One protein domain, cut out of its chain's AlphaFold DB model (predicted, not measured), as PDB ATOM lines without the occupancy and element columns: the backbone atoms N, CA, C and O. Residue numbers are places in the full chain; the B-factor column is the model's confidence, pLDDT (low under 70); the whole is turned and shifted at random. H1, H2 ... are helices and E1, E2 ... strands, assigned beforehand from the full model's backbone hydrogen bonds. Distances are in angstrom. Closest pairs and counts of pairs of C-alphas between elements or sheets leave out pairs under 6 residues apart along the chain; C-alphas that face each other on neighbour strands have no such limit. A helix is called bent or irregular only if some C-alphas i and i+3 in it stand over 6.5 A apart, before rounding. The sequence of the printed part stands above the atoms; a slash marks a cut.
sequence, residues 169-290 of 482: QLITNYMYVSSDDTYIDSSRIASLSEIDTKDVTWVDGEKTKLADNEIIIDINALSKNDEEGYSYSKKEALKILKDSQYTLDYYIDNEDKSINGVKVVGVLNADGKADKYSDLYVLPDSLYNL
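What this domain is: This is residues 169 to 290 of the 482 residues of the protein "ABC transporter permease" of Eubacterium ventriosum (UniProt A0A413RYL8). One strongly twisted sheet of eight strands is curled like part of a barrel and folded back on itself, with E3, E8 and E4 in one leaf, E6, E1, E2 and E5 in the other, and the long bent strand E7 as the hinge. Helix H1 packs beside E7 at one end of the longest axis, the turn of the E6 and E7 hairpin makes the other end, and short H2 packs beside E3. The printed part has 122 residues, with 60 of them, under half, in named elements: E1 E2 E3 E4 E5 H1 E6 E7 E8 H2 along the chain, class mixed, helices and strands. The sheet is mixed, in the order E3 E8 E4 E7 E6 E1 E2 E5. The whole is compact, with a radius of gyration of the C-alphas of 13.3 A and spans of 38 by 34 by 25 A.

Where its parts are: The longest strand, E7, residues 255 to 268, measures 29.2 A from C-alpha 255 at (150.250, 136.267, 160.422) to C-alpha 268 at (143.598, 164.682, 160.898). E6 is residues 246 to 252, 19.1 A; E1 is 174 to 178, 13.2 A, beginning at C-alpha 174 (143.875, 144.804, 162.930). E2 is 182 to 185, E5 222 to 224, E4 214 to 218, E8 280 to 283 and E3 188 to 191. H1 is 234 to 243, 14.7 A; H2 is 285 to 288, ending at C-alpha 288 (147.575, 150.397, 151.829).

How they stand to each other: E7 bends by 90 degrees at residue 265. Its residues 255 to 262 pair with E6, antiparallel, in a hairpin, with N 259 and O 248 2.9 A apart. Its residues 263 to 268 pair with E4, parallel, with N 268 and O 217 at 2.8 A. E6 and E1 are antiparallel, N 176 and O 249 at 2.8 A. E1 and E2 form a hairpin, N 184 and O 177 at 2.7 A. E2 runs on into E3 across a break of 2 residues, at 91 degrees. E3 and E5 are the edge strands. E3 and E8 are parallel, N 281 and O 188 at 2.8 A. H1 is on the sheet at a height of 7.8 A; its closest C-alphas to E7 are those of Leu 241 and Val 264, 5.9 A. H2 is on the sheet at a height of 7.4 A; its closest C-alphas to E3 are those of Tyr 288 and Ser 191, 6.1 A. H1 and H2 are apart. In H1 every O i to N i+4 pair is within hydrogen-bond range; H2 is too short for such a pair.

The domain as a whole: The C-alphas farthest apart, of Lys 235 and Asn 254, are 38.3 A apart. The printed part has no cut. The links E3 to E4 and E7 to E8 are long; in the first, residues 201 to 202 pair antiparallel with residues 266 to 267 of E7. Mean pLDDT of the printed part is 88.0; residues 228 to 229 and 272 to 275 are under 70.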
ATOM      1  N   GLN A 169     137.628 149.303 155.787       84.62
ATOM      2  CA  GLN A 169     137.324 148.924 157.165       84.62
ATOM      3  C   GLN A 169     138.075 147.633 157.516       84.62
ATOM      4  O   GLN A 169     137.939 146.619 156.829       84.62
ATOM      5  N   LEU A 170     138.839 147.665 158.600       83.69
ATOM      6  CA  LEU A 170     139.489 146.509 159.198       83.69
ATOM      7  C   LEU A 170     138.454 145.762 160.052       83.69
ATOM      8  O   LEU A 170     137.949 146.303 161.032       83.69
ATOM      9  N   ILE A 171     138.069 144.555 159.618       74.00
ATOM     10  CA  ILE A 171     137.062 143.716 160.302       74.00
ATOM     11  C   ILE A 171     137.738 142.518 160.974       74.00
ATOM     12  O   ILE A 171     137.635 142.334 162.181       74.00
ATOM     13  N   THR A 172     138.432 141.690 160.189       72.94
ATOM     14  CA  THR A 172     139.154 140.499 160.678       72.94
ATOM     15  C   THR A 172     140.643 140.749 160.890       72.94
ATOM     16  O   THR A 172     141.320 139.960 161.541       72.94
ATOM     17  N   ASN A 173     141.153 141.814 160.279       83.88
ATOM     18  CA  ASN A 173     142.525 142.275 160.406       83.88
ATOM     19  C   ASN A 173     142.552 143.429 161.404       83.88
ATOM     20  O   ASN A 173     141.539 144.100 161.584       83.88
ATOM     21  N   TYR A 174     143.699 143.671 162.028       87.38
ATOM     22  CA  TYR A 174     143.875 144.804 162.930       87.38
ATOM     23  C   TYR A 174     145.215 145.482 162.668       87.38
ATOM     24  O   TYR A 174     146.137 144.880 162.106       87.38
ATOM     25  N   MET A 175     145.297 146.746 163.065       91.44
ATOM     26  CA  MET A 175     146.510 147.543 163.032       91.44
ATOM     27  C   MET A 175     146.586 148.357 164.311       91.44
ATOM     28  O   MET A 175     145.633 149.038 164.677       91.44
ATOM     29  N   TYR A 176     147.739 148.305 164.955       91.62
ATOM     30  CA  TYR A 176     147.999 148.985 166.205       91.62
ATOM     31  C   TYR A 176     149.336 149.707 166.102       91.62
ATOM     32  O   TYR A 176     150.335 149.125 165.675       91.62
ATOM     33  N   VAL A 177     149.359 150.988 166.459       93.56
ATOM     34  CA  VAL A 177     150.579 151.795 166.411       93.56
ATOM     35  C   VAL A 177     150.901 152.245 167.821       93.56
ATOM     36  O   VAL A 177     150.084 152.887 168.468       93.56
ATOM     37  N   SER A 178     152.091 151.927 168.316       93.81
ATOM     38  CA  SER A 178     152.453 152.212 169.705       93.81
ATOM     39  C   SER A 178     153.873 152.728 169.869       93.81
ATOM     40  O   SER A 178     154.751 152.505 169.036       93.81
ATOM     41  N   SER A 179     154.069 153.475 170.944       92.81
ATOM     42  CA  SER A 179     155.350 153.906 171.482       92.81
ATOM     43  C   SER A 179     155.345 153.694 172.999       92.81
ATOM     44  O   SER A 179     154.351 153.237 173.568       92.81
ATOM     45  N   ASP A 180     156.446 154.040 173.668       86.56
ATOM     46  CA  ASP A 180     156.583 153.853 175.118       86.56
ATOM     47  C   ASP A 180     155.479 154.568 175.927       86.56
ATOM     48  O   ASP A 180     155.011 154.038 176.934       86.56
ATOM     49  N   ASP A 181     155.012 155.735 175.467       85.88
ATOM     50  CA  ASP A 181     154.075 156.592 176.212       85.88
ATOM     51  C   ASP A 181     152.668 156.677 175.599       85.88
ATOM     52  O   ASP A 181     151.715 157.089 176.268       85.88
ATOM     53  N   THR A 182     152.524 156.343 174.314       91.06
ATOM     54  CA  THR A 182     151.277 156.551 173.570       91.06
ATOM     55  C   THR A 182     150.953 155.377 172.677       91.06
ATOM     56  O   THR A 182     151.849 154.725 172.142       91.06
ATOM     57  N   TYR A 183     149.669 155.188 172.430       91.38
ATOM     58  CA  TYR A 183     149.192 154.287 171.405       91.38
ATOM     59  C   TYR A 183     148.147 154.961 170.537       91.38
ATOM     60  O   TYR A 183     147.529 155.957 170.910       91.38
ATOM     61  N   ILE A 184     147.986 154.411 169.350       91.25
ATOM     62  CA  ILE A 184     147.000 154.816 168.376       91.25
ATOM     63  C   ILE A 184     146.290 153.535 167.968       91.25
ATOM     64  O   ILE A 184     146.931 152.525 167.656       91.25
ATOM     65  N   ASP A 185     144.967 153.582 168.013       88.44
ATOM     66  CA  ASP A 185     144.112 152.500 167.556       88.44
ATOM     67  C   ASP A 185     143.093 153.065 166.574       88.44
ATOM     68  O   ASP A 185     142.446 154.081 166.838       88.44
ATOM     69  N   SER A 186     143.004 152.449 165.400       90.44
ATOM     70  CA  SER A 186     141.996 152.819 164.420       90.44
ATOM     71  C   SER A 186     141.581 151.638 163.564       90.44
ATOM     72  O   SER A 186     142.396 150.805 163.164       90.44
ATOM     73  N   SER A 187     140.298 151.599 163.224       88.81
ATOM     74  CA  SER A 187     139.702 150.488 162.487       88.81
ATOM     75  C   SER A 187     139.537 150.757 160.988       88.81
ATOM     76  O   SER A 187     139.106 149.871 160.248       88.81
ATOM     77  N   ARG A 188     139.891 151.949 160.493       89.81
ATOM     78  CA  ARG A 188     139.805 152.296 159.064       89.81
ATOM     79  C   ARG A 188     141.156 152.693 158.511       89.81
ATOM     80  O   ARG A 188     141.949 153.342 159.184       89.81
ATOM     81  N   ILE A 189     141.391 152.361 157.244       91.81
ATOM     82  CA  ILE A 189     142.601 152.755 156.521       91.81
ATOM     83  C   ILE A 189     142.255 153.426 155.187       91.81
ATOM     84  O   ILE A 189     141.345 153.006 154.473       91.81
ATOM     85  N   ALA A 190     143.020 154.438 154.808       92.31
ATOM     86  CA  ALA A 190     142.960 155.112 153.518       92.31
ATOM     87  C   ALA A 190     144.375 155.306 152.958       92.31
ATOM     88  O   ALA A 190     145.366 155.193 153.680       92.31
ATOM     89  N   SER A 191     144.477 155.608 151.665       93.00
ATOM     90  CA  SER A 191     145.717 156.151 151.099       93.00
ATOM     91  C   SER A 191     145.664 157.672 151.091       93.00
ATOM     92  O   SER A 191     144.588 158.267 151.180       93.00
ATOM     93  N   LEU A 192     146.824 158.314 150.937       94.00
ATOM     94  CA  LEU A 192     146.903 159.775 150.876       94.00
ATOM     95  C   LEU A 192     146.049 160.365 149.737       94.00
ATOM     96  O   LEU A 192     145.552 161.476 149.875       94.00
ATOM     97  N   SER A 193     145.845 159.628 148.640       91.31
ATOM     98  CA  SER A 193     145.012 160.076 147.515       91.31
ATOM     99  C   SER A 193     143.506 160.035 147.779       91.31
ATOM    100  O   SER A 193     142.761 160.629 147.007       91.31
ATOM    101  N   GLU A 194     143.050 159.351 148.832       89.56
ATOM    102  CA  GLU A 194     141.621 159.253 149.183       89.56
ATOM    103  C   GLU A 194     141.169 160.364 150.146       89.56
ATOM    104  O   GLU A 194     139.996 160.428 150.509       89.56
ATOM    105  N   ILE A 195     142.081 161.238 150.591       90.56
ATOM    106  CA  ILE A 195     141.786 162.318 151.540       90.56
ATOM    107  C   ILE A 195     142.111 163.700 150.957       90.56
ATOM    108  O   ILE A 195     142.956 163.832 150.072       90.56
ATOM    109  N   ASP A 196     141.478 164.759 151.478       89.19
ATOM    110  CA  ASP A 196     141.872 166.130 151.145       89.19
ATOM    111  C   ASP A 196     143.060 166.532 152.027       89.19
ATOM    112  O   ASP A 196     142.928 166.755 153.230       89.19
ATOM    113  N   THR A 197     144.240 166.646 151.420       89.94
ATOM    114  CA  THR A 197     145.483 167.035 152.109       89.94
ATOM    115  C   THR A 197     145.407 168.386 152.833       89.94
ATOM    116  O   THR A 197     146.196 168.619 153.745       89.94
ATOM    117  N   LYS A 198     144.446 169.258 152.489       88.81
ATOM    118  CA  LYS A 198     144.211 170.530 153.200       88.81
ATOM    119  C   LYS A 198     143.688 170.333 154.620       88.81
ATOM    120  O   LYS A 198     143.860 171.222 155.451       88.81
ATOM    121  N   ASP A 199     143.067 169.187 154.891       89.69
ATOM    122  CA  ASP A 199     142.550 168.835 156.213       89.69
ATOM    123  C   ASP A 199     143.634 168.209 157.115       89.69
ATOM    124  O   ASP A 199     143.405 167.980 158.306       89.69
ATOM    125  N   VAL A 200     144.836 167.963 156.578       92.25
ATOM    126  CA  VAL A 200     145.974 167.424 157.328       92.25
ATOM    127  C   VAL A 200     146.722 168.555 158.026       92.25
ATOM    128  O   VAL A 200     147.268 169.465 157.402       92.25
ATOM    129  N   THR A 201     146.832 168.460 159.348       92.94
ATOM    130  CA  THR A 201     147.800 169.253 160.106       92.94
ATOM    131  C   THR A 201     149.138 168.514 160.115       92.94
ATOM    132  O   THR A 201     149.309 167.533 160.834       92.94
ATOM    133  N   TRP A 202     150.087 168.980 159.308       93.44
ATOM    134  CA  TRP A 202     151.405 168.356 159.165       93.44
ATOM    135  C   TRP A 202     152.313 168.595 160.376       93.44
ATOM    136  O   TRP A 202     152.381 169.708 160.901       93.44
ATOM    137  N   VAL A 203     153.046 167.554 160.778       90.81
ATOM    138  CA  VAL A 203     154.027 167.602 161.875       90.81
ATOM    139  C   VAL A 203     155.332 168.250 161.401       90.81
ATOM    140  O   VAL A 203     155.822 169.184 162.034       90.81
ATOM    141  N   ASP A 204     155.854 167.797 160.254       83.81
ATOM    142  CA  ASP A 204     157.133 168.234 159.678       83.81
ATOM    143  C   ASP A 204     157.014 168.521 158.168       83.81
ATOM    144  O   ASP A 204     157.680 167.916 157.327       83.81
ATOM    145  N   GLY A 205     156.162 169.492 157.832       86.56
ATOM    146  CA  GLY A 205     155.979 169.992 156.468       86.56
ATOM    147  C   GLY A 205     155.001 169.177 155.618       86.56
ATOM    148  O   GLY A 205     154.761 167.995 155.855       86.56
ATOM    149  N   GLU A 206     154.414 169.844 154.627       92.00
ATOM    150  CA  GLU A 206     153.439 169.243 153.717       92.00
ATOM    151  C   GLU A 206     154.095 168.210 152.794       92.00
ATOM    152  O   GLU A 206     155.198 168.422 152.280       92.00
ATOM    153  N   LYS A 207     153.405 167.088 152.570       90.88
ATOM    154  CA  LYS A 207     153.877 165.997 151.716       90.88
ATOM    155  C   LYS A 207     152.833 165.639 150.669       90.88
ATOM    156  O   LYS A 207     151.644 165.570 150.948       90.88
ATOM    157  N   THR A 208     153.314 165.311 149.475       90.38
ATOM    158  CA  THR A 208     152.488 164.796 148.371       90.38
ATOM    159  C   THR A 208     152.509 163.268 148.278       90.38
ATOM    160  O   THR A 208     151.772 162.694 147.484       90.38
ATOM    161  N   LYS A 209     153.385 162.602 149.043       93.19
ATOM    162  CA  LYS A 209     153.495 161.141 149.143       93.19
ATOM    163  C   LYS A 209     154.077 160.750 150.504       93.19
ATOM    164  O   LYS A 209     154.943 161.455 151.019       93.19
ATOM    165  N   LEU A 210     153.622 159.622 151.046       95.06
ATOM    166  CA  LEU A 210     154.154 159.019 152.271       95.06
ATOM    167  C   LEU A 210     155.256 158.004 151.937       95.06
ATOM    168  O   LEU A 210     155.120 157.233 150.981       95.06
ATOM    169  N   ALA A 211     156.345 158.011 152.707       93.94
ATOM    170  CA  ALA A 211     157.329 156.927 152.679       93.94
ATOM    171  C   ALA A 211     156.789 155.670 153.387       93.94
ATOM    172  O   ALA A 211     155.831 155.749 154.149       93.94
ATOM    173  N   ASP A 212     157.422 154.513 153.175       93.06
ATOM    174  CA  ASP A 212     156.932 153.210 153.669       93.06
ATOM    175  C   ASP A 212     156.772 153.117 155.201       93.06
ATOM    176  O   ASP A 212     156.052 152.253 155.690       93.06
ATOM    177  N   ASN A 213     157.420 154.004 155.959       93.12
ATOM    178  CA  ASN A 213     157.332 154.094 157.415       93.12
ATOM    179  C   ASN A 213     156.638 155.381 157.903       93.12
ATOM    180  O   ASN A 213     156.805 155.760 159.058       93.12
ATOM    181  N   GLU A 214     155.911 156.093 157.043       95.50
ATOM    182  CA  GLU A 214     155.217 157.336 157.393       95.50
ATOM    183  C   GLU A 214     153.704 157.153 157.331       95.50
ATOM    184  O   GLU A 214     153.180 156.665 156.334       95.50
ATOM    185  N   ILE A 215     153.001 157.600 158.371       96.31
ATOM    186  CA  ILE A 215     151.538 157.523 158.460       96.31
ATOM    187  C   ILE A 215     150.931 158.863 158.887       96.31
ATOM    188  O   ILE A 215     151.608 159.726 159.453       96.31
ATOM    189  N   ILE A 216     149.637 159.031 158.632       95.75
ATOM    190  CA  ILE A 216     148.806 160.110 159.189       95.75
ATOM    191  C   ILE A 216     147.696 159.448 159.998       95.75
ATOM    192  O   ILE A 216     147.211 158.382 159.620       95.75
ATOM    193  N   ILE A 217     147.299 160.072 161.101       94.25
ATOM    194  CA  ILE A 217     146.303 159.518 162.024       94.25
ATOM    195  C   ILE A 217     145.187 160.521 162.295       94.25
ATOM    196  O   ILE A 217     145.394 161.730 162.176       94.25
ATOM    197  N   ASP A 218     144.027 160.034 162.718       91.88
ATOM    198  CA  ASP A 218     143.041 160.838 163.438       91.88
ATOM    199  C   ASP A 218     143.577 161.228 164.828       91.88
ATOM    200  O   ASP A 218     144.047 160.372 165.576       91.88
ATOM    201  N   ILE A 219     143.497 162.509 165.211       89.62
ATOM    202  CA  ILE A 219     143.914 162.948 166.551       89.62
ATOM    203  C   ILE A 219     143.144 162.233 167.665       89.62
ATOM    204  O   ILE A 219     143.702 162.008 168.733       89.62
ATOM    205  N   ASN A 220     141.882 161.865 167.420       87.50
ATOM    206  CA  ASN A 220     141.041 161.212 168.423       87.50
ATOM    207  C   ASN A 220     141.422 159.743 168.649       87.50
ATOM    208  O   ASN A 220     141.027 159.168 169.657       87.50
ATOM    209  N   ALA A 221     142.189 159.152 167.731       88.62
ATOM    210  CA  ALA A 221     142.737 157.810 167.885       88.62
ATOM    211  C   ALA A 221     143.984 157.788 168.783       88.62
ATOM    212  O   ALA A 221     144.351 156.734 169.297       88.62
ATOM    213  N   LEU A 222     144.646 158.937 168.978       90.25
ATOM    214  CA  LEU A 222     145.835 159.049 169.816       90.25
ATOM    215  C   LEU A 222     145.452 159.031 171.298       90.25
ATOM    216  O   LEU A 222     144.788 159.942 171.794       90.25
ATOM    217  N   SER A 223     145.956 158.033 172.012       89.19
ATOM    218  CA  SER A 223     145.713 157.813 173.433       89.19
ATOM    219  C   SER A 223     147.019 157.652 174.206       89.19
ATOM    220  O   SER A 223     148.069 157.304 173.658       89.19
ATOM    221  N   LYS A 224     146.957 157.934 175.507       87.00
ATOM    222  CA  LYS A 224     148.082 157.766 176.426       87.00
ATOM    223  C   LYS A 224     148.057 156.365 177.031       87.00
ATOM    224  O   LYS A 224     146.986 155.872 177.388       87.00
ATOM    225  N   ASN A 225     149.224 155.748 177.192       77.81
ATOM    226  CA  ASN A 225     149.331 154.502 177.949       77.81
ATOM    227  C   ASN A 225     148.861 154.749 179.404       77.81
ATOM    228  O   ASN A 225     149.193 155.773 180.000       77.81
ATOM    229  N   ASP A 226     148.057 153.832 179.949       75.38
ATOM    230  CA  ASP A 226     147.547 153.828 181.335       75.38
ATOM    231  C   ASP A 226     146.532 154.925 181.744       75.38
ATOM    232  O   ASP A 226     146.147 154.995 182.914       75.38
ATOM    233  N   GLU A 227     146.032 155.748 180.813       76.44
ATOM    234  CA  GLU A 227     144.992 156.759 181.084       76.44
ATOM    235  C   GLU A 227     143.847 156.694 180.054       76.44
ATOM    236  O   GLU A 227     143.887 157.334 179.001       76.44
ATOM    237  N   GLU A 228     142.787 155.943 180.375       65.50
ATOM    238  CA  GLU A 228     141.575 155.889 179.546       65.50
ATOM    239  C   GLU A 228     140.865 157.253 179.491       65.50
ATOM    240  O   GLU A 228     140.611 157.896 180.512       65.50
ATOM    241  N   GLY A 229     140.503 157.683 178.279       65.50
ATOM    242  CA  GLY A 229     139.734 158.910 178.045       65.50
ATOM    243  C   GLY A 229     140.551 160.208 178.030       65.50
ATOM    244  O   GLY A 229     139.960 161.289 177.976       65.50
ATOM    245  N   TYR A 230     141.886 160.138 178.060       71.31
ATOM    246  CA  TYR A 230     142.737 161.312 177.866       71.31
ATOM    247  C   TYR A 230     142.681 161.792 176.406       71.31
ATOM    248  O   TYR A 230     142.953 161.026 175.486       71.31
ATOM    249  N   SER A 231     142.365 163.071 176.185       77.12
ATOM    250  CA  SER A 231     142.339 163.687 174.853       77.12
ATOM    251  C   SER A 231     143.453 164.721 174.726       77.12
ATOM    252  O   SER A 231     143.557 165.640 175.543       77.12
ATOM    253  N   TYR A 232     144.283 164.582 173.694       81.94
ATOM    254  CA  TYR A 232     145.368 165.517 173.415       81.94
ATOM    255  C   TYR A 232     144.855 166.784 172.734       81.94
ATOM    256  O   TYR A 232     144.139 166.729 171.733       81.94
ATOM    257  N   SER A 233     145.312 167.955 173.189       85.06
ATOM    258  CA  SER A 233     145.165 169.159 172.370       85.06
ATOM    259  C   SER A 233     146.046 169.069 171.119       85.06
ATOM    260  O   SER A 233     147.120 168.464 171.137       85.06
ATOM    261  N   LYS A 234     145.663 169.765 170.040       85.94
ATOM    262  CA  LYS A 234     146.460 169.873 168.800       85.94
ATOM    263  C   LYS A 234     147.941 170.157 169.055       85.94
ATOM    264  O   LYS A 234     148.808 169.551 168.436       85.94
ATOM    265  N   LYS A 235     148.247 171.088 169.962       87.94
ATOM    266  CA  LYS A 235     149.629 171.493 170.250       87.94
ATOM    267  C   LYS A 235     150.418 170.393 170.969       87.94
ATOM    268  O   LYS A 235     151.605 170.237 170.698       87.94
ATOM    269  N   GLU A 236     149.778 169.671 171.885       87.69
ATOM    270  CA  GLU A 236     150.400 168.563 172.620       87.69
ATOM    271  C   GLU A 236     150.623 167.361 171.705       87.69
ATOM    272  O   GLU A 236     151.745 166.860 171.652       87.69
ATOM    273  N   ALA A 237     149.606 166.984 170.923       87.81
ATOM    274  CA  ALA A 237     149.695 165.905 169.945       87.81
ATOM    275  C   ALA A 237     150.859 166.140 168.971       87.81
ATOM    276  O   ALA A 237     151.742 165.299 168.856       87.81
ATOM    277  N   LEU A 238     150.934 167.320 168.340       89.25
ATOM    278  CA  LEU A 238     152.015 167.635 167.393       89.25
ATOM    279  C   LEU A 238     153.411 167.582 168.024       89.25
ATOM    280  O   LEU A 238     154.371 167.235 167.344       89.25
ATOM    281  N   LYS A 239     153.542 167.943 169.306       89.88
ATOM    282  CA  LYS A 239     154.829 167.891 170.003       89.88
ATOM    283  C   LYS A 239     155.256 166.445 170.256       89.88
ATOM    284  O   LYS A 239     156.391 166.099 169.964       89.88
ATOM    285  N   ILE A 240     154.351 165.621 170.779       90.19
ATOM    286  CA  ILE A 240     154.643 164.221 171.111       90.19
ATOM    287  C   ILE A 240     154.932 163.428 169.836       90.19
ATOM    288  O   ILE A 240     155.975 162.795 169.731       90.19
ATOM    289  N   LEU A 241     154.076 163.559 168.820       90.81
ATOM    290  CA  LEU A 241     154.216 162.829 167.557       90.81
ATOM    291  C   LEU A 241     155.517 163.158 166.812       90.81
ATOM    292  O   LEU A 241     156.032 162.315 166.083       90.81
ATOM    293  N   LYS A 242     156.056 164.368 167.000       89.31
ATOM    294  CA  LYS A 242     157.331 164.792 166.413       89.31
ATOM    295  C   LYS A 242     158.544 164.130 167.066       89.31
ATOM    296  O   LYS A 242     159.508 163.802 166.374       89.31
ATOM    297  N   ASP A 243     158.508 163.978 168.385       86.31
ATOM    298  CA  ASP A 243     159.647 163.501 169.171       86.31
ATOM    299  C   ASP A 243     159.642 161.966 169.332       86.31
ATOM    300  O   ASP A 243     160.674 161.370 169.649       86.31
ATOM    301  N   SER A 244     158.503 161.313 169.082       88.12
ATOM    302  CA  SER A 244     158.325 159.865 169.212       88.12
ATOM    303  C   SER A 244     158.632 159.091 167.925       88.12
ATOM    304  O   SER A 244     158.355 159.530 166.808       88.12
ATOM    305  N   GLN A 245     159.166 157.878 168.088       88.38
ATOM    306  CA  GLN A 245     159.112 156.840 167.060       88.38
ATOM    307  C   GLN A 245     158.140 155.755 167.492       88.38
ATOM    308  O   GLN A 245     158.072 155.418 168.673       88.38
ATOM    309  N   TYR A 246     157.416 155.219 166.520       94.56
ATOM    310  CA  TYR A 246     156.383 154.225 166.744       94.56
ATOM    311  C   TYR A 246     156.774 152.874 166.151       94.56
ATOM    312  O   TYR A 246     157.547 152.781 165.189       94.56
ATOM    313  N   THR A 247     156.182 151.831 166.707       95.75
ATOM    314  CA  THR A 247     156.101 150.503 166.115       95.75
ATOM    315  C   THR A 247     154.680 150.301 165.609       95.75
ATOM    316  O   THR A 247     153.722 150.616 166.311       95.75
ATOM    317  N   LEU A 248     154.547 149.826 164.371       95.19
ATOM    318  CA  LEU A 248     153.266 149.465 163.770       95.19
ATOM    319  C   LEU A 248     153.173 147.946 163.711       95.19
ATOM    320  O   LEU A 248     153.874 147.310 162.921       95.19
ATOM    321  N   ASP A 249     152.293 147.394 164.532       94.25
ATOM    322  CA  ASP A 249     151.952 145.981 164.566       94.25
ATOM    323  C   ASP A 249     150.639 145.764 163.819       94.25
ATOM    324  O   ASP A 249     149.684 146.531 163.954       94.25
ATOM    325  N   TYR A 250     150.582 144.736 162.983       92.88
ATOM    326  CA  TYR A 250     149.389 144.439 162.207       92.88
ATOM    327  C   TYR A 250     149.252 142.957 161.912       92.88
ATOM    328  O   TYR A 250     150.235 142.244 161.710       92.88
ATOM    329  N   TYR A 251     148.004 142.517 161.830       89.31
ATOM    330  CA  TYR A 251     147.650 141.148 161.490       89.31
ATOM    331  C   TYR A 251     147.029 141.097 160.106       89.31
ATOM    332  O   TYR A 251     146.058 141.799 159.819       89.31
ATOM    333  N   ILE A 252     147.602 140.264 159.244       85.50
ATOM    334  CA  ILE A 252     147.112 140.048 157.886       85.50
ATOM    335  C   ILE A 252     147.481 138.639 157.423       85.50
ATOM    336  O   ILE A 252     148.532 138.118 157.786       85.50
ATOM    337  N   ASP A 253     146.632 138.011 156.610       79.38
ATOM    338  CA  ASP A 253     146.864 136.661 156.065       79.38
ATOM    339  C   ASP A 253     147.131 135.574 157.133       79.38
ATOM    340  O   ASP A 253     147.802 134.576 156.877       79.38
ATOM    341  N   ASN A 254     146.543 135.725 158.322       80.56
ATOM    342  CA  ASN A 254     146.774 134.883 159.502       80.56
ATOM    343  C   ASN A 254     148.182 134.956 160.116       80.56
ATOM    344  O   ASN A 254     148.578 134.037 160.837       80.56
ATOM    345  N   GLU A 255     148.921 136.032 159.862       85.50
ATOM    346  CA  GLU A 255     150.250 136.267 160.422       85.50
ATOM    347  C   GLU A 255     150.343 137.655 161.063       85.50
ATOM    348  O   GLU A 255     149.889 138.650 160.492       85.50
ATOM    349  N   ASP A 256     150.982 137.723 162.233       91.81
ATOM    350  CA  ASP A 256     151.362 138.982 162.873       91.81
ATOM    351  C   ASP A 256     152.654 139.524 162.245       91.81
ATOM    352  O   ASP A 256     153.639 138.802 162.055       91.81
ATOM    353  N   LYS A 257     152.656 140.815 161.922       93.69
ATOM    354  CA  LYS A 257     153.774 141.539 161.310       93.69
ATOM    355  C   LYS A 257     154.022 142.835 162.071       93.69
ATOM    356  O   LYS A 257     153.106 143.408 162.645       93.69
ATOM    357  N   SER A 258     155.268 143.300 162.042       94.44
ATOM    358  CA  SER A 258     155.692 144.494 162.775       94.44
ATOM    359  C   SER A 258     156.659 145.337 161.949       94.44
ATOM    360  O   SER A 258     157.528 144.801 161.252       94.44
ATOM    361  N   ILE A 259     156.501 146.659 162.011       94.50
ATOM    362  CA  ILE A 259     157.378 147.645 161.374       94.50
ATOM    363  C   ILE A 259     157.855 148.616 162.449       94.50
ATOM    364  O   ILE A 259     157.072 149.378 163.010       94.50
ATOM    365  N   ASN A 260     159.163 148.613 162.699       94.44
ATOM    366  CA  ASN A 260     159.799 149.531 163.640       94.44
ATOM    367  C   ASN A 260     160.150 150.864 162.970       94.44
ATOM    368  O   ASN A 260     160.505 150.905 161.789       94.44
ATOM    369  N   GLY A 261     160.151 151.944 163.754       93.31
ATOM    370  CA  GLY A 261     160.598 153.264 163.298       93.31
ATOM    371  C   GLY A 261     159.581 153.975 162.405       93.31
ATOM    372  O   GLY A 261     159.964 154.725 161.499       93.31
ATOM    373  N   VAL A 262     158.294 153.723 162.643       95.12
ATOM    374  CA  VAL A 262     157.183 154.429 162.007       95.12
ATOM    375  C   VAL A 262     157.089 155.848 162.559       95.12
ATOM    376  O   VAL A 262     157.294 156.094 163.749       95.12
ATOM    377  N   LYS A 263     156.802 156.801 161.673       94.81
ATOM    378  CA  LYS A 263     156.650 158.219 161.993       94.81
ATOM    379  C   LYS A 263     155.243 158.681 161.668       94.81
ATOM    380  O   LYS A 263     154.763 158.481 160.551       94.81
ATOM    381  N   VAL A 264     154.623 159.378 162.612       94.88
ATOM    382  CA  VAL A 264     153.370 160.085 162.359       94.88
ATOM    383  C   VAL A 264     153.710 161.463 161.800       94.88
ATOM    384  O   VAL A 264     154.220 162.326 162.507       94.88
ATOM    385  N   VAL A 265     153.475 161.660 160.504       95.06
ATOM    386  CA  VAL A 265     153.883 162.885 159.790       95.06
ATOM    387  C   VAL A 265     152.761 163.911 159.665       95.06
ATOM    388  O   VAL A 265     153.015 165.063 159.305       95.06
ATOM    389  N   GLY A 266     151.531 163.528 159.992       94.19
ATOM    390  CA  GLY A 266     150.379 164.415 159.976       94.19
ATOM    391  C   GLY A 266     149.265 163.928 160.889       94.19
ATOM    392  O   GLY A 266     149.199 162.754 161.252       94.19
ATOM    393  N   VAL A 267     148.375 164.855 161.225       92.94
ATOM    394  CA  VAL A 267     147.227 164.622 162.095       92.94
ATOM    395  C   VAL A 267     145.968 165.183 161.443       92.94
ATOM    396  O   VAL A 267     145.913 166.361 161.076       92.94
ATOM    397  N   LEU A 268     144.955 164.336 161.304       91.31
ATOM    398  CA  LEU A 268     143.598 164.682 160.898       91.31
ATOM    399  C   LEU A 268     142.789 165.096 162.131       91.31
ATOM    400  O   LEU A 268     143.142 164.780 163.264       91.31
ATOM    401  N   ASN A 269     141.709 165.847 161.925       84.25
ATOM    402  CA  ASN A 269     140.794 166.295 162.988       84.25
ATOM    403  C   ASN A 269     141.408 167.161 164.090       84.25
ATOM    404  O   ASN A 269     140.737 167.454 165.075       84.25
ATOM    405  N   ALA A 270     142.627 167.668 163.901       78.19
ATOM    406  CA  ALA A 270     143.334 168.430 164.926       78.19
ATOM    407  C   ALA A 270     142.580 169.693 165.401       78.19
ATOM    408  O   ALA A 270     142.763 170.134 166.531       78.19
ATOM    409  N   ASP A 271     141.721 170.278 164.559       73.50
ATOM    410  CA  ASP A 271     140.908 171.452 164.913       73.50
ATOM    411  C   ASP A 271     139.479 171.098 165.376       73.50
ATOM    412  O   ASP A 271     138.656 171.998 165.548       73.50
ATOM    413  N   GLY A 272     139.152 169.808 165.536       67.12
ATOM    414  CA  GLY A 272     137.826 169.324 165.952       67.12
ATOM    415  C   GLY A 272     136.723 169.513 164.904       67.12
ATOM    416  O   GLY A 272     135.538 169.521 165.232       67.12
ATOM    417  N   LYS A 273     137.092 169.746 163.636       55.16
ATOM    418  CA  LYS A 273     136.150 170.160 162.580       55.16
ATOM    419  C   LYS A 273     135.702 169.036 161.642       55.16
ATOM    420  O   LYS A 273     134.637 169.187 161.043       55.16
ATOM    421  N   ALA A 274     136.446 167.934 161.528       59.59
ATOM    422  CA  ALA A 274     136.313 166.993 160.412       59.59
ATOM    423  C   ALA A 274     135.997 165.535 160.815       59.59
ATOM    424  O   ALA A 274     136.668 164.613 160.378       59.59
ATOM    425  N   ASP A 275     134.891 165.291 161.529       67.81
ATOM    426  CA  ASP A 275     134.430 163.930 161.903       67.81
ATOM    427  C   ASP A 275     134.395 162.901 160.741       67.81
ATOM    428  O   ASP A 275     134.396 161.697 160.983       67.81
ATOM    429  N   LYS A 276     134.431 163.346 159.472       79.44
ATOM    430  CA  LYS A 276     134.604 162.491 158.284       79.44
ATOM    431  C   LYS A 276     135.874 161.627 158.284       79.44
ATOM    432  O   LYS A 276     135.879 160.595 157.621       79.44
ATOM    433  N   TYR A 277     136.922 162.019 159.009       87.25
ATOM    434  CA  TYR A 277     138.170 161.255 159.150       87.25
ATOM    435  C   TYR A 277     138.274 160.517 160.485       87.25
ATOM    436  O   TYR A 277     139.369 160.125 160.875       87.25
ATOM    437  N   SER A 278     137.165 160.381 161.216       85.56
ATOM    438  CA  SER A 278     137.174 159.674 162.493       85.56
ATOM    439  C   SER A 278     137.662 158.239 162.313       85.56
ATOM    440  O   SER A 278     137.211 157.556 161.384       85.56
ATOM    441  N   ASP A 279     138.503 157.785 163.245       87.88
ATOM    442  CA  ASP A 279     138.943 156.386 163.338       87.88
ATOM    443  C   ASP A 279     139.718 155.912 162.085       87.88
ATOM    444  O   ASP A 279     139.514 154.804 161.586       87.88
ATOM    445  N   LEU A 280     140.571 156.785 161.524       91.44
ATOM    446  CA  LEU A 280     141.255 156.583 160.242       91.44
ATOM    447  C   LEU A 280     142.789 156.651 160.343       91.44
ATOM    448  O   LEU A 280     143.358 157.662 160.757       91.44
ATOM    449  N   TYR A 281     143.453 155.630 159.800       94.44
ATOM    450  CA  TYR A 281     144.852 155.670 159.377       94.44
ATOM    451  C   TYR A 281     144.977 156.066 157.905       94.44
ATOM    452  O   TYR A 281     144.303 155.507 157.042       94.44
ATOM    453  N   VAL A 282     145.918 156.948 157.578       95.31
ATOM    454  CA  VAL A 282     146.378 157.142 156.197       95.31
ATOM    455  C   VAL A 282     147.736 156.482 156.050       95.31
ATOM    456  O   VAL A 282     148.703 156.859 156.716       95.31
ATOM    457  N   LEU A 283     147.793 155.489 155.174       95.38
ATOM    458  CA  LEU A 283     148.940 154.614 154.992       95.38
ATOM    459  C   LEU A 283     149.689 154.936 153.689       95.38
ATOM    460  O   LEU A 283     149.089 155.440 152.732       95.38
ATOM    461  N   PRO A 284     150.989 154.609 153.609       95.44
ATOM    462  CA  PRO A 284     151.723 154.647 152.354       95.44
ATOM    463  C   PRO A 284     151.207 153.572 151.393       95.44
ATOM    464  O   PRO A 284     150.696 152.536 151.821       95.44
ATOM    465  N   ASP A 285     151.383 153.786 150.086       92.62
ATOM    466  CA  ASP A 285     150.867 152.888 149.037       92.62
ATOM    467  C   ASP A 285     151.312 151.428 149.219       92.62
ATOM    468  O   ASP A 285     150.573 150.506 148.873       92.62
ATOM    469  N   SER A 286     152.519 151.209 149.745       91.88
ATOM    470  CA  SER A 286     153.084 149.882 150.011       91.88
ATOM    471  C   SER A 286     152.293 149.109 151.066       91.88
ATOM    472  O   SER A 286     152.062 147.913 150.887       91.88
ATOM    473  N   LEU A 287     151.830 149.786 152.121       91.81
ATOM    474  CA  LEU A 287     150.982 149.200 153.156       91.81
ATOM    475  C   LEU A 287     149.519 149.192 152.736       91.81
ATOM    476  O   LEU A 287     148.874 148.158 152.840       91.81
ATOM    477  N   TYR A 288     148.988 150.293 152.205       90.06
ATOM    478  CA  TYR A 288     147.575 150.397 151.829       90.06
ATOM    479  C   TYR A 288     147.143 149.355 150.782       90.06
ATOM    480  O   TYR A 288     146.004 148.890 150.802       90.06
ATOM    481  N   ASN A 289     148.041 148.967 149.870       88.56
ATOM    482  CA  ASN A 289     147.745 147.988 148.818       88.56
ATOM    483  C   ASN A 289     147.949 146.524 149.237       88.56
ATOM    484  O   ASN A 289     147.785 145.631 148.401       88.56
ATOM    485  N   LEU A 290     148.273 146.254 150.505       87.19
ATOM    486  CA  LEU A 290     148.177 144.899 151.046       87.19
ATOM    487  C   LEU A 290     146.712 144.425 151.045       87.19
ATOM    488  O   LEU A 290     145.771 145.219 150.967       87.19
TER     489      LEU A 290